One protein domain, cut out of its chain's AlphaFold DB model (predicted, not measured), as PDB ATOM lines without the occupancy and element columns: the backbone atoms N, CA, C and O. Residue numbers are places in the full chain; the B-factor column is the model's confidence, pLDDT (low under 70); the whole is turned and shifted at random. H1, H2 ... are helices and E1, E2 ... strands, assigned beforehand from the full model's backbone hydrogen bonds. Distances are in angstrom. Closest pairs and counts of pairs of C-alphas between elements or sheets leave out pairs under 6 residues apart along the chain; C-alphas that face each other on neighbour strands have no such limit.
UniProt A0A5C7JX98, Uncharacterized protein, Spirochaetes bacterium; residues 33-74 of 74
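Overview. This is residues 33 to 74 of the 74 residues of an uncharacterized protein of Spirochaetes bacterium (UniProt A0A5C7JX98). The printed part is a loosely made U: helix H1 forms one arm, the small hairpin of strands E1 and E2 lies across the closed end, and the short helix H2 with strand E3 runs back beside H1 as the other arm. Few C-alphas of the two arms come near each other. The printed part has 42 residues with two named helices and three named strands, in the order H1, E1, E2, H2, E3. E1 and E2 make an antiparallel sheet of two strands, E3 pairs with no named strand, and the class is mixed, helices and strands. The whole is only just compact, close to loose, with a radius of gyration of the C-alphas of 10.7 A and spans of 28 by 21 by 14 A.

Arrangement. Begin with H1, residues 33 to 44, in whose backbone every O i to N i+4 pair is within hydrogen-bond range. A short link leads to E1, residues 51 to 54, and a tight link from there to E2, residues 58 to 60. E1 and E2 form an antiparallel hairpin, with 143 degrees between their directions. Look there for N 60 and O 51, 3.0 A apart, and N 58 and O 54, 3.1 A apart, both within hydrogen-bond range. The C-alphas of Tyr 52 and Arg 59 face each other at 4.5 A. H1 and E2 are apart. Next comes H2, residues 65 to 68, too short for an O i to N i+4 pair; its one O i to N i+3 pair is within range. H1 and H2 are close but not clearly touching, and their closest C-alphas, those of Lys 43 and Leu 65, are 7.8 A apart. The closest C-alphas of E1 and H2, those of Tyr 51 and Leu 65, are 7.3 A apart. H2 and E3, residues 70 to 73, meet only through their link. The closest C-alphas of H1 and E3, those of Ala 35 and Phe 71, are 7.8 A apart. E3 is apart from E1 and from E2.

Along the chain. Find C-alpha 33 at (228.741, 302.601, 269.791); from there H1 runs 16.9 A to C-alpha 44 at (236.321, 290.500, 260.691). E1 covers 6.9 A from Tyr 51 to Ser 54, and E2 6.3 A from Gly 58 to Ile 60. H2 covers 5.4 A from Leu 65 to Tyr 68. E3 runs 10.1 A from Ser 70 to Glu 73, where you find C-alpha 73 at (218.522, 298.048, 274.123).

Size, cuts and confidence. The two C-alphas farthest apart are those of Gln 48 and Met 74, at 32.7 A. The first and last printed C-alphas, of Lys 33 and Met 74, are 14.6 A apart, and Met 74 is the chain's last residue. The printed part has no cut, and it has no long link. The mean pLDDT of the printed part is 89.7, and no printed residue is under 70.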
ATOM      1  N   LYS A  33     227.426 302.497 270.445       94.19
ATOM      2  CA  LYS A  33     228.741 302.601 269.791       94.19
ATOM      3  C   LYS A  33     229.620 301.385 270.101       94.19
ATOM      4  O   LYS A  33     230.159 300.786 269.181       94.19
ATOM      5  N   LYS A  34     229.697 300.978 271.374       94.62
ATOM      6  CA  LYS A  34     230.476 299.797 271.784       94.62
ATOM      7  C   LYS A  34     229.914 298.496 271.212       94.62
ATOM      8  O   LYS A  34     230.695 297.621 270.861       94.62
ATOM      9  N   ALA A  35     228.592 298.390 271.095       94.62
ATOM     10  CA  ALA A  35     227.931 297.259 270.450       94.62
ATOM     11  C   ALA A  35     228.306 297.152 268.959       94.62
ATOM     12  O   ALA A  35     228.672 296.078 268.492       94.62
ATOM     13  N   VAL A  36     228.305 298.273 268.230       94.69
ATOM     14  CA  VAL A  36     228.714 298.324 266.814       94.69
ATOM     15  C   VAL A  36     230.214 298.046 266.643       94.69
ATOM     16  O   VAL A  36     230.603 297.300 265.750       94.69
ATOM     17  N   GLU A  37     231.079 298.582 267.512       95.44
ATOM     18  CA  GLU A  37     232.519 298.263 267.504       95.44
ATOM     19  C   GLU A  37     232.775 296.757 267.700       95.44
ATOM     20  O   GLU A  37     233.618 296.169 267.014       95.44
ATOM     21  N   ALA A  38     232.029 296.126 268.610       94.81
ATOM     22  CA  ALA A  38     232.118 294.692 268.850       94.81
ATOM     23  C   ALA A  38     231.610 293.882 267.650       94.81
ATOM     24  O   ALA A  38     232.300 292.961 267.217       94.81
ATOM     25  N   PHE A  39     230.478 294.275 267.057       95.38
ATOM     26  CA  PHE A  39     229.969 293.665 265.825       95.38
ATOM     27  C   PHE A  39     230.995 293.731 264.689       95.38
ATOM     28  O   PHE A  39     231.292 292.707 264.082       95.38
ATOM     29  N   ASN A  40     231.606 294.894 264.447       94.62
ATOM     30  CA  ASN A  40     232.627 295.044 263.409       94.62
ATOM     31  C   ASN A  40     233.849 294.157 263.674       94.62
ATOM     32  O   ASN A  40     234.371 293.530 262.757       94.62
ATOM     33  N   THR A  41     234.290 294.063 264.929       94.25
ATOM     34  CA  THR A  41     235.409 293.190 265.315       94.25
ATOM     35  C   THR A  41     235.069 291.713 265.115       94.25
ATOM     36  O   THR A  41     235.897 290.942 264.635       94.25
ATOM     37  N   TRP A  42     233.845 291.314 265.452       93.81
ATOM     38  CA  TRP A  42     233.341 289.963 265.234       93.81
ATOM     39  C   TRP A  42     233.221 289.637 263.739       93.81
ATOM     40  O   TRP A  42     233.719 288.599 263.307       93.81
ATOM     41  N   LYS A  43     232.676 290.561 262.937       93.00
ATOM     42  CA  LYS A  43     232.525 290.452 261.477       93.00
ATOM     43  C   LYS A  43     233.857 290.170 260.769       93.00
ATOM     44  O   LYS A  43     233.882 289.352 259.853       93.00
ATOM     45  N   LYS A  44     234.970 290.749 261.239       92.94
ATOM     46  CA  LYS A  44     236.321 290.500 260.691       92.94
ATOM     47  C   LYS A  44     236.739 289.031 260.692       92.94
ATOM     48  O   LYS A  44     237.443 288.585 259.795       92.94
ATOM     49  N   ARG A  45     236.261 288.239 261.657       90.31
ATOM     50  CA  ARG A  45     236.561 286.795 261.733       90.31
ATOM     51  C   ARG A  45     236.044 286.022 260.527       90.31
ATOM     52  O   ARG A  45     236.506 284.918 260.264       90.31
ATOM     53  N   PHE A  46     235.094 286.604 259.805       90.38
ATOM     54  CA  PHE A  46     234.505 286.012 258.626       90.38
ATOM     55  C   PHE A  46     234.971 286.701 257.341       90.38
ATOM     56  O   PHE A  46     234.495 286.312 256.295       90.38
ATOM     57  N   GLU A  47     235.889 287.674 257.339       88.50
ATOM     58  CA  GLU A  47     236.275 288.379 256.097       88.50
ATOM     59  C   GLU A  47     236.784 287.445 254.992       88.50
ATOM     60  O   GLU A  47     236.431 287.619 253.830       88.50
ATOM     61  N   GLN A  48     237.570 286.426 255.344       81.44
ATOM     62  CA  GLN A  48     238.135 285.500 254.357       81.44
ATOM     63  C   GLN A  48     237.112 284.521 253.786       81.44
ATOM     64  O   GLN A  48     237.281 284.011 252.683       81.44
ATOM     65  N   GLN A  49     236.080 284.217 254.563       79.88
ATOM     66  CA  GLN A  49     235.210 283.095 254.280       79.88
ATOM     67  C   GLN A  49     233.776 283.607 254.034       79.88
ATOM     68  O   GLN A  49     233.173 283.294 253.023       79.88
ATOM     69  N   GLY A  50     233.251 284.518 254.830       78.75
ATOM     70  CA  GLY A  50     231.856 284.941 254.849       78.75
ATOM     71  C   GLY A  50     231.137 284.277 256.018       78.75
ATOM     72  O   GLY A  50     231.673 283.370 256.664       78.75
ATOM     73  N   TYR A  51     229.929 284.734 256.340       85.06
ATOM     74  CA  TYR A  51     229.176 284.130 257.436       85.06
ATOM     75  C   TYR A  51     228.406 282.914 256.915       85.06
ATOM     76  O   TYR A  51     227.287 283.026 256.420       85.06
ATOM     77  N   TYR A  52     229.042 281.742 256.983       75.75
ATOM     78  CA  TYR A  52     228.440 280.463 256.580       75.75
ATOM     79  C   TYR A  52     227.672 279.763 257.699       75.75
ATOM     80  O   TYR A  52     227.054 278.731 257.464       75.75
ATOM     81  N   SER A  53     227.763 280.272 258.926       73.31
ATOM     82  CA  SER A  53     227.286 279.576 260.122       73.31
ATOM     83  C   SER A  53     225.824 279.862 260.459       73.31
ATOM     84  O   SER A  53     225.410 279.508 261.559       73.31
ATOM     85  N   SER A  54     225.048 280.495 259.564       82.06
ATOM     86  CA  SER A  54     223.633 280.728 259.849       82.06
ATOM     87  C   SER A  54     222.779 279.515 259.516       82.06
ATOM     88  O   SER A  54     222.638 279.140 258.352       82.06
ATOM     89  N   SER A  55     222.130 278.966 260.538       84.12
ATOM     90  CA  SER A  55     221.102 277.936 260.382       84.12
ATOM     91  C   SER A  55     219.794 278.519 259.844       84.12
ATOM     92  O   SER A  55     219.045 277.815 259.173       84.12
ATOM     93  N   ASN A  56     219.521 279.801 260.118       84.81
ATOM     94  CA  ASN A  56     218.274 280.459 259.718       84.81
ATOM     95  C   ASN A  56     218.297 280.997 258.281       84.81
ATOM     96  O   ASN A  56     217.255 281.025 257.630       84.81
ATOM     97  N   TYR A  57     219.460 281.434 257.786       86.81
ATOM     98  CA  TYR A  57     219.564 282.153 256.507       86.81
ATOM     99  C   TYR A  57     220.605 281.569 255.538       86.81
ATOM    100  O   TYR A  57     220.759 282.065 254.425       86.81
ATOM    101  N   GLY A  58     221.326 280.515 255.931       86.69
ATOM    102  CA  GLY A  58     222.382 279.922 255.114       86.69
ATOM    103  C   GLY A  58     223.619 280.820 255.004       86.69
ATOM    104  O   GLY A  58     224.092 281.381 255.993       86.69
ATOM    105  N   ARG A  59     224.182 280.934 253.795       88.44
ATOM    106  CA  ARG A  59     225.358 281.780 253.548       88.44
ATOM    107  C   ARG A  59     224.933 283.241 253.438       88.44
ATOM    108  O   ARG A  59     224.221 283.601 252.506       88.44
ATOM    109  N   ILE A  60     225.462 284.080 254.320       89.62
ATOM    110  CA  ILE A  60     225.208 285.523 254.317       89.62
ATOM    111  C   ILE A  60     226.473 286.255 253.839       89.62
ATOM    112  O   ILE A  60     227.550 286.056 254.424       89.62
ATOM    113  N   PRO A  61     226.382 287.092 252.787       89.38
ATOM    114  CA  PRO A  61     227.461 287.990 252.391       89.38
ATOM    115  C   PRO A  61     227.893 288.884 253.552       89.38
ATOM    116  O   PRO A  61     227.081 289.338 254.358       89.38
ATOM    117  N   LEU A  62     229.192 289.159 253.650       90.00
ATOM    118  CA  LEU A  62     229.719 289.937 254.768       90.00
ATOM    119  C   LEU A  62     229.145 291.363 254.795       90.00
ATOM    120  O   LEU A  62     228.941 291.923 255.872       90.00
ATOM    121  N   GLU A  63     228.900 291.946 253.621       90.25
ATOM    122  CA  GLU A  63     228.261 293.255 253.452       90.25
ATOM    123  C   GLU A  63     226.861 293.295 254.068       90.25
ATOM    124  O   GLU A  63     226.554 294.237 254.797       90.25
ATOM    125  N   ASP A  64     226.093 292.219 253.907       90.94
ATOM    126  CA  ASP A  64     224.719 292.124 254.389       90.94
ATOM    127  C   ASP A  64     224.605 291.674 255.846       90.94
ATOM    128  O   ASP A  64     223.556 291.857 256.458       90.94
ATOM    129  N   LEU A  65     225.665 291.105 256.430       92.25
ATOM    130  CA  LEU A  65     225.637 290.471 257.753       92.25
ATOM    131  C   LEU A  65     225.035 291.353 258.862       92.25
ATOM    132  O   LEU A  65     224.386 290.835 259.766       92.25
ATOM    133  N   GLU A  66     225.225 292.673 258.796       94.06
ATOM    134  CA  GLU A  66     224.660 293.601 259.785       94.06
ATOM    135  C   GLU A  66     223.127 293.593 259.783       94.06
ATOM    136  O   GLU A  66     222.523 293.630 260.853       94.06
ATOM    137  N   ASN A  67     222.511 293.462 258.605       94.06
ATOM    138  CA  ASN A  67     221.056 293.465 258.429       94.06
ATOM    139  C   ASN A  67     220.388 292.219 259.022       94.06
ATOM    140  O   ASN A  67     219.205 292.248 259.352       94.06
ATOM    141  N   TYR A  68     221.146 291.131 259.166       94.00
ATOM    142  CA  TYR A  68     220.669 289.883 259.757       94.00
ATOM    143  C   TYR A  68     220.935 289.809 261.265       94.00
ATOM    144  O   TYR A  68     220.345 288.981 261.956       94.00
ATOM    145  N   CYS A  69     221.796 290.674 261.803       94.19
ATOM    146  CA  CYS A  69     222.044 290.767 263.236       94.19
ATOM    147  C   CYS A  69     220.973 291.607 263.943       94.19
ATOM    148  O   CYS A  69     220.364 292.512 263.377       94.19
ATOM    149  N   SER A  70     220.775 291.356 265.238       95.19
ATOM    150  CA  SER A  70     219.845 292.137 266.064       95.19
ATOM    151  C   SER A  70     220.579 292.984 267.095       95.19
ATOM    152  O   SER A  70     221.294 292.451 267.941       95.19
ATOM    153  N   PHE A  71     220.327 294.296 267.092       94.62
ATOM    154  CA  PHE A  71     220.823 295.238 268.099       94.62
ATOM    155  C   PHE A  71     219.686 295.643 269.043       94.62
ATOM    156  O   PHE A  71     218.766 296.354 268.643       94.62
ATOM    157  N   LYS A  72     219.744 295.198 270.302       93.00
ATOM    158  CA  LYS A  72     218.701 295.435 271.317       93.00
ATOM    159  C   LYS A  72     219.190 296.382 272.411       93.00
ATOM    160  O   LYS A  72     220.340 296.280 272.831       93.00
ATOM    161  N   GLU A  73     218.322 297.271 272.888       92.06
ATOM    162  CA  GLU A  73     218.522 298.048 274.123       92.06
ATOM    163  C   GLU A  73     217.841 297.314 275.296       92.06
ATOM    164  O   GLU A  73     216.743 296.784 275.125       92.06
ATOM    165  N   MET A  74     218.500 297.257 276.457       83.81
ATOM    166  CA  MET A  74     218.069 296.573 277.689       83.81
ATOM    167  C   MET A  74     218.089 297.498 278.909       83.81
ATOM    168  O   MET A  74     218.966 298.399 278.965       83.81
TER     169      MET A  74